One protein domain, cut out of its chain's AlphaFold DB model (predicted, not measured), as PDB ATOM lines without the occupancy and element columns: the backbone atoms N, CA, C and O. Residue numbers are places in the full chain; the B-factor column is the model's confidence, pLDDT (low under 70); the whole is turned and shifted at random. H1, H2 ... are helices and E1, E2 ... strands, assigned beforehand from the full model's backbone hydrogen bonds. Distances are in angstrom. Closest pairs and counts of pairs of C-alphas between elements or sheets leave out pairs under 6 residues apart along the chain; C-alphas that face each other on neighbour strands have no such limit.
ATOM      1  N   VAL A  74      38.574 -11.430  26.911       86.81
ATOM      2  CA  VAL A  74      39.148 -10.417  27.819       86.81
ATOM      3  C   VAL A  74      39.812  -9.311  26.999       86.81
ATOM      4  O   VAL A  74      40.871  -9.542  26.418       86.81
ATOM      5  N   ILE A  75      39.220  -8.116  26.974       90.62
ATOM      6  CA  ILE A  75      39.658  -7.009  26.106       90.62
ATOM      7  C   ILE A  75      40.720  -6.094  26.736       90.62
ATOM      8  O   ILE A  75      41.365  -5.330  26.023       90.62
ATOM      9  N   GLY A  76      40.935  -6.161  28.054       90.44
ATOM     10  CA  GLY A  76      41.983  -5.384  28.724       90.44
ATOM     11  C   GLY A  76      41.810  -5.247  30.235       90.44
ATOM     12  O   GLY A  76      40.779  -5.626  30.795       90.44
ATOM     13  N   ASP A  77      42.837  -4.700  30.890       92.25
ATOM     14  CA  ASP A  77      42.760  -4.272  32.287       92.25
ATOM     15  C   ASP A  77      42.117  -2.874  32.353       92.25
ATOM     16  O   ASP A  77      42.490  -1.988  31.585       92.25
ATOM     17  N   TYR A  78      41.170  -2.649  33.266       94.12
ATOM     18  CA  TYR A  78      40.448  -1.377  33.405       94.12
ATOM     19  C   TYR A  78      41.394  -0.181  33.608       94.12
ATOM     20  O   TYR A  78      41.162   0.896  33.066       94.12
ATOM     21  N   THR A  79      42.521  -0.388  34.296       92.25
ATOM     22  CA  THR A  79      43.564   0.631  34.512       92.25
ATOM     23  C   THR A  79      44.306   1.046  33.236       92.25
ATOM     24  O   THR A  79      44.968   2.081  33.222       92.25
ATOM     25  N   ALA A  80      44.180   0.280  32.150       90.88
ATOM     26  CA  ALA A  80      44.673   0.633  30.818       90.88
ATOM     27  C   ALA A  80      43.607   1.333  29.952       90.88
ATOM     28  O   ALA A  80      43.870   1.629  28.786       90.88
ATOM     29  N   GLY A  81      42.414   1.573  30.507       87.50
ATOM     30  CA  GLY A  81      41.298   2.207  29.823       87.50
ATOM     31  C   GLY A  81      41.526   3.685  29.465       87.50
ATOM     32  O   GLY A  81      42.583   4.253  29.759       87.50
ATOM     33  N   PRO A  82      40.527   4.335  28.845       92.69
ATOM     34  CA  PRO A  82      39.154   3.850  28.715       92.69
ATOM     35  C   PRO A  82      39.014   2.690  27.718       92.69
ATOM     36  O   PRO A  82      39.632   2.692  26.654       92.69
ATOM     37  N   LEU A  83      38.227   1.679  28.086       93.25
ATOM     38  CA  LEU A  83      37.980   0.474  27.289       93.25
ATOM     39  C   LEU A  83      36.584   0.543  26.668       93.25
ATOM     40  O   LEU A  83      35.627   0.899  27.353       93.25
ATOM     41  N   THR A  84      36.459   0.165  25.394       94.25
ATOM     42  CA  THR A  84      35.169   0.077  24.695       94.25
ATOM     43  C   THR A  84      34.768  -1.380  24.508       94.25
ATOM     44  O   THR A  84      35.462  -2.134  23.832       94.25
ATOM     45  N   LEU A  85      33.634  -1.755  25.091       92.00
ATOM     46  CA  LEU A  85      33.004  -3.057  24.960       92.00
ATOM     47  C   LEU A  85      31.915  -2.961  23.899       92.00
ATOM     48  O   LEU A  85      30.921  -2.253  24.073       92.00
ATOM     49  N   THR A  86      32.113  -3.659  22.790       91.38
ATOM     50  CA  THR A  86      31.173  -3.694  21.668       91.38
ATOM     51  C   THR A  86      30.232  -4.886  21.741       91.38
ATOM     52  O   THR A  86      29.204  -4.860  21.084       91.38
ATOM     53  N   GLU A  87      30.559  -5.897  22.550       84.94
ATOM     54  CA  GLU A  87      29.804  -7.145  22.671       84.94
ATOM     55  C   GLU A  87      29.639  -7.566  24.142       84.94
ATOM     56  O   GLU A  87      30.507  -7.325  24.980       84.94
ATOM     57  N   TYR A  88      28.543  -8.255  24.477       81.06
ATOM     58  CA  TYR A  88      28.269  -8.695  25.859       81.06
ATOM     59  C   TYR A  88      29.167  -9.839  26.360       81.06
ATOM     60  O   TYR A  88      29.230 -10.088  27.567       81.06
ATOM     61  N   ASN A  89      29.844 -10.568  25.469       79.00
ATOM     62  CA  ASN A  89      30.802 -11.616  25.837       79.00
ATOM     63  C   ASN A  89      32.212 -11.064  26.122       79.00
ATOM     64  O   ASN A  89      33.089 -11.839  26.511       79.00
ATOM     65  N   GLN A  90      32.424  -9.753  25.970       88.62
ATOM     66  CA  GLN A  90      33.680  -9.097  26.314       88.62
ATOM     67  C   GLN A  90      33.783  -8.847  27.821       88.62
ATOM     68  O   GLN A  90      32.832  -8.423  28.483       88.62
ATOM     69  N   LEU A  91      34.963  -9.129  28.364       89.81
ATOM     70  CA  LEU A  91      35.321  -8.970  29.762       89.81
ATOM     71  C   LEU A  91      36.436  -7.948  29.910       89.81
ATOM     72  O   LEU A  91      37.379  -7.917  29.121       89.81
ATOM     73  N   ILE A  92      36.394  -7.198  30.998       91.56
ATOM     74  CA  ILE A  92      37.529  -6.408  31.468       91.56
ATOM     75  C   ILE A  92      38.083  -7.034  32.743       91.56
ATOM     76  O   ILE A  92      37.366  -7.730  33.468       91.56
ATOM     77  N   ARG A  93      39.362  -6.799  33.025       90.19
ATOM     78  CA  ARG A  93      39.980  -7.195  34.290       90.19
ATOM     79  C   ARG A  93      40.198  -5.974  35.170       90.19
ATOM     80  O   ARG A  93      40.773  -4.985  34.731       90.19
ATOM     81  N   TYR A  94      39.781  -6.043  36.424       90.50
ATOM     82  CA  TYR A  94      40.023  -4.989  37.405       90.50
ATOM     83  C   TYR A  94      40.248  -5.624  38.775       90.50
ATOM     84  O   TYR A  94      39.596  -6.613  39.096       90.50
ATOM     85  N   ASN A  95      41.235  -5.147  39.541       86.75
ATOM     86  CA  ASN A  95      41.641  -5.749  40.822       86.75
ATOM     87  C   ASN A  95      41.787  -7.285  40.783       86.75
ATOM     88  O   ASN A  95      41.407  -7.996  41.708       86.75
ATOM     89  N   ASN A  96      42.376  -7.790  39.692       78.38
ATOM     90  CA  ASN A  96      42.623  -9.215  39.445       78.38
ATOM     91  C   ASN A  96      41.359 -10.090  39.281       78.38
ATOM     92  O   ASN A  96      41.448 -11.318  39.302       78.38
ATOM     93  N   GLU A  97      40.200  -9.474  39.055       81.81
ATOM     94  CA  GLU A  97      38.914 -10.131  38.833       81.81
ATOM     95  C   GLU A  97      38.362  -9.791  37.439       81.81
ATOM     96  O   GLU A  97      38.677  -8.747  36.866       81.81
ATOM     97  N   LEU A  98      37.588 -10.711  36.853       88.25
ATOM     98  CA  LEU A  98      36.987 -10.549  35.531       88.25
ATOM     99  C   LEU A  98      35.549 -10.047  35.651       88.25
ATOM    100  O   LEU A  98      34.737 -10.651  36.351       88.25
ATOM    101  N   TYR A  99      35.223  -9.005  34.897       88.31
ATOM    102  CA  TYR A  99      33.926  -8.338  34.905       88.31
ATOM    103  C   TYR A  99      33.318  -8.333  33.503       88.31
ATOM    104  O   TYR A  99      34.016  -8.041  32.534       88.31
ATOM    105  N   LYS A 100      32.020  -8.633  33.396       88.06
ATOM    106  CA  LYS A 100      31.226  -8.533  32.157       88.06
ATOM    107  C   LYS A 100      30.190  -7.427  32.268       88.06
ATOM    108  O   LYS A 100      29.775  -7.106  33.380       88.06
ATOM    109  N   LEU A 101      29.715  -6.894  31.146       88.00
ATOM    110  CA  LEU A 101      28.594  -5.953  31.172       88.00
ATOM    111  C   LEU A 101      27.336  -6.594  31.763       88.00
ATOM    112  O   LEU A 101      27.033  -7.769  31.528       88.00
ATOM    113  N   THR A 102      26.573  -5.802  32.514       78.69
ATOM    114  CA  THR A 102      25.202  -6.178  32.859       78.69
ATOM    115  C   THR A 102      24.332  -6.161  31.602       78.69
ATOM    116  O   THR A 102      24.558  -5.371  30.688       78.69
ATOM    117  N   ALA A 103      23.284  -6.986  31.569       74.12
ATOM    118  CA  ALA A 103      22.334  -6.999  30.452       74.12
ATOM    119  C   ALA A 103      21.536  -5.684  30.298       74.12
ATOM    120  O   ALA A 103      20.818  -5.527  29.318       74.12
ATOM    121  N   ALA A 104      21.620  -4.773  31.276       76.38
ATOM    122  CA  ALA A 104      20.945  -3.478  31.260       76.38
ATOM    123  C   ALA A 104      21.812  -2.346  30.678       76.38
ATOM    124  O   ALA A 104      21.306  -1.248  30.469       76.38
ATOM    125  N   THR A 105      23.104  -2.593  30.440       84.62
ATOM    126  CA  THR A 105      24.005  -1.619  29.819       84.62
ATOM    127  C   THR A 105      23.940  -1.766  28.302       84.62
ATOM    128  O   THR A 105      24.192  -2.856  27.792       84.62
ATOM    129  N   ASP A 106      23.628  -0.689  27.580       88.38
ATOM    130  CA  ASP A 106      23.639  -0.680  26.115       88.38
ATOM    131  C   ASP A 106      25.071  -0.807  25.568       88.38
ATOM    132  O   ASP A 106      26.005  -0.192  26.085       88.38
ATOM    133  N   ILE A 107      25.236  -1.581  24.494       85.25
ATOM    134  CA  ILE A 107      26.483  -1.670  23.721       85.25
ATOM    135  C   ILE A 107      26.404  -0.780  22.461       85.25
ATOM    136  O   ILE A 107      25.336  -0.687  21.850       85.25
ATOM    137  N   PRO A 108      27.509  -0.132  22.032       91.94
ATOM    138  CA  PRO A 108      28.837  -0.172  22.640       91.94
ATOM    139  C   PRO A 108      28.923   0.676  23.920       91.94
ATOM    140  O   PRO A 108      28.499   1.830  23.940       91.94
ATOM    141  N   PHE A 109      29.527   0.117  24.967       93.44
ATOM    142  CA  PHE A 109      29.796   0.811  26.225       93.44
ATOM    143  C   PHE A 109      31.277   1.178  26.308       93.44
ATOM    144  O   PHE A 109      32.130   0.323  26.095       93.44
ATOM    145  N   THR A 110      31.600   2.424  26.653       95.38
ATOM    146  CA  THR A 110      32.983   2.859  26.904       95.38
ATOM    147  C   THR A 110      33.108   3.274  28.359       95.38
ATOM    148  O   THR A 110      32.302   4.083  28.813       95.38
ATOM    149  N   THR A 111      34.112   2.747  29.065       94.44
ATOM    150  CA  THR A 111      34.375   3.132  30.458       94.44
ATOM    151  C   THR A 111      34.637   4.635  30.553       94.44
ATOM    152  O   THR A 111      35.327   5.215  29.710       94.44
ATOM    153  N   ALA A 112      34.069   5.287  31.563       92.75
ATOM    154  CA  ALA A 112      34.240   6.711  31.810       92.75
ATOM    155  C   ALA A 112      35.679   7.061  32.222       92.75
ATOM    156  O   ALA A 112      36.132   8.185  31.983       92.75
ATOM    157  N   GLY A 113      36.409   6.109  32.810       92.38
ATOM    158  CA  GLY A 113      37.804   6.298  33.185       92.38
ATOM    159  C   GLY A 113      38.619   5.013  33.277       92.38
ATOM    160  O   GLY A 113      38.342   4.015  32.607       92.38
ATOM    161  N   ASN A 114      39.692   5.107  34.063       93.44
ATOM    162  CA  ASN A 114      40.673   4.051  34.319       93.44
ATOM    163  C   ASN A 114      41.292   4.136  35.737       93.44
ATOM    164  O   ASN A 114      42.327   3.525  35.994       93.44
ATOM    165  N   THR A 115      40.680   4.895  36.657       94.12
ATOM    166  CA  THR A 115      41.109   5.034  38.066       94.12
ATOM    167  C   THR A 115      40.084   4.436  39.030       94.12
ATOM    168  O   THR A 115      38.913   4.283  38.669       94.12
ATOM    169  N   ASP A 116      40.493   4.149  40.268       90.88
ATOM    170  CA  ASP A 116      39.618   3.594  41.311       90.88
ATOM    171  C   ASP A 116      38.418   4.504  41.622       90.88
ATOM    172  O   ASP A 116      37.304   4.021  41.841       90.88
ATOM    173  N   GLU A 117      38.617   5.824  41.574       93.75
ATOM    174  CA  GLU A 117      37.544   6.807  41.742       93.75
ATOM    175  C   GLU A 117      36.522   6.692  40.606       93.75
ATOM    176  O   GLU A 117      35.333   6.538  40.860       93.75
ATOM    177  N   THR A 118      36.972   6.667  39.343       92.25
ATOM    178  CA  THR A 118      36.060   6.531  38.187       92.25
ATOM    179  C   THR A 118      35.327   5.188  38.161       92.25
ATOM    180  O   THR A 118      34.143   5.143  37.814       92.25
ATOM    181  N   TRP A 119      35.987   4.108  38.598       92.81
ATOM    182  CA  TRP A 119      35.346   2.804  38.755       92.81
ATOM    183  C   TRP A 119      34.198   2.886  39.761       92.81
ATOM    184  O   TRP A 119      33.072   2.507  39.447       92.81
ATOM    185  N   THR A 120      34.479   3.420  40.950       90.19
ATOM    186  CA  THR A 120      33.526   3.490  42.066       90.19
ATOM    187  C   THR A 120      32.363   4.435  41.774       90.19
ATOM    188  O   THR A 120      31.214   4.103  42.066       90.19
ATOM    189  N   ASP A 121      32.648   5.590  41.173       91.19
ATOM    190  CA  ASP A 121      31.668   6.659  40.984       91.19
ATOM    191  C   ASP A 121      30.786   6.460  39.743       91.19
ATOM    192  O   ASP A 121      29.670   6.985  39.701       91.19
ATOM    193  N   THR A 122      31.268   5.741  38.718       91.88
ATOM    194  CA  THR A 122      30.574   5.654  37.418       91.88
ATOM    195  C   THR A 122      30.507   4.250  36.819       91.88
ATOM    196  O   THR A 122      29.409   3.762  36.550       91.88
ATOM    197  N   ASP A 123      31.639   3.570  36.616       92.31
ATOM    198  CA  ASP A 123      31.673   2.387  35.748       92.31
ATOM    199  C   ASP A 123      31.196   1.094  36.431       92.31
ATOM    200  O   ASP A 123      30.562   0.265  35.779       92.31
ATOM    201  N   ALA A 124      31.397   0.920  37.745       89.12
ATOM    202  CA  ALA A 124      31.036  -0.306  38.470       89.12
ATOM    203  C   ALA A 124      29.548  -0.688  38.349       89.12
ATOM    204  O   ALA A 124      29.211  -1.870  38.371       89.12
ATOM    205  N   ALA A 125      28.653   0.290  38.167       89.62
ATOM    206  CA  ALA A 125      27.220   0.053  37.978       89.62
ATOM    207  C   ALA A 125      26.885  -0.677  36.660       89.62
ATOM    208  O   ALA A 125      25.823  -1.291  36.542       89.62
ATOM    209  N   HIS A 126      27.784  -0.623  35.673       90.50
ATOM    210  CA  HIS A 126      27.596  -1.210  34.347       90.50
ATOM    211  C   HIS A 126      28.149  -2.628  34.213       90.50
ATOM    212  O   HIS A 126      27.869  -3.290  33.207       90.50
ATOM    213  N   PHE A 127      28.869  -3.116  35.226       87.44
ATOM    214  CA  PHE A 127      29.551  -4.402  35.219       87.44
ATOM    215  C   PHE A 127      29.050  -5.351  36.315       87.44
ATOM    216  O   PHE A 127      28.619  -4.949  37.388       87.44
ATOM    217  N   VAL A 128      29.152  -6.651  36.049       82.88
ATOM    218  CA  VAL A 128      28.978  -7.729  37.024       82.88
ATOM    219  C   VAL A 128      30.195  -8.642  36.972       82.88
ATOM    220  O   VAL A 128      30.672  -9.002  35.894       82.88
ATOM    221  N   SER A 129      30.713  -9.025  38.137       83.31
ATOM    222  CA  SER A 129      31.801  -9.999  38.206       83.31
ATOM    223  C   SER A 129      31.372 -11.340  37.599       83.31
ATOM    224  O   SER A 129      30.259 -11.828  37.817       83.31
ATOM    225  N   VAL A 130      32.276 -11.965  36.846       78.12
ATOM    226  CA  VAL A 130      32.116 -13.329  36.315       78.12
ATOM    227  C   VAL A 130      32.317 -14.389  37.419       78.12
ATOM    228  O   VAL A 130      32.013 -15.564  37.221       78.12
ATOM    229  N   GLY A 131      32.720 -13.967  38.623       67.19
ATOM    230  CA  GLY A 131      32.139 -14.400  39.897       67.19
ATOM    231  C   GLY A 131      32.486 -15.778  40.462       67.19
ATOM    232  O   GLY A 131      32.398 -15.929  41.672       67.19
TER     233      GLY A 131
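AT A GLANCE: This is residues 74 to 131 of the 699 residues of an uncharacterized protein of Klebsiella africana (UniProt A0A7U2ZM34). A small twisted sheet of four short strands, E1 to E4, forms one wall, and the two long links, with the short helices H1 and H2, make a looser layer over one face of it. Within that layer residues 84 to 85 pair with residues 109 to 110. The printed part has 58 residues, with E1, E2, E3, H1, H2 and E4 along the chain; the sheet's order is E1 E2 E3 E4, mixed. The class is mixed, helices and strands, with under half of the residues in named elements. The whole is compact, with a radius of gyration of the C-alphas of 9.8 A and spans of 23 by 19 by 17 A.

IN THESE COORDINATES: E1, residues 74 to 77, begins at C-alpha 74 (39.148, -10.417, 27.819). E2, residues 90 to 94, is 13.4 A long, and E3, residues 97 to 101, is 13.5 A. H1, residues 116 to 121, is 8.5 A long; H2 is residues 123 to 126. E4, residues 127 to 129, ends at C-alpha 129 (31.801, -9.999, 38.206).

HOW THE PARTS SIT: E1, an edge strand, is parallel to E2 at 23 degrees, with N 75 and O 91 2.8 A apart. E2 and E3 are an antiparallel hairpin, with N 92 and O 99 3.0 A apart. E3 and E4, the other edge strand, are antiparallel, with N 128 and O 100 2.8 A apart. H2 only grazes the sheet; the closest C-alphas of E3 and H2, Leu 101 and His 126, are 5.8 A apart. H1 is not on the sheet and meets H2 only through their link. In H1 every O i to N i+4 pair is within hydrogen-bond range; H2 is too short for such a pair.

THE WHOLE: The two C-alphas farthest apart, Asn 89 and Glu 117, are 25.3 A apart. The links E1 to E2 and E3 to H1 are long, and the printed part has no cut. Mean pLDDT of the printed part is 88.3; residue 131 is under 70.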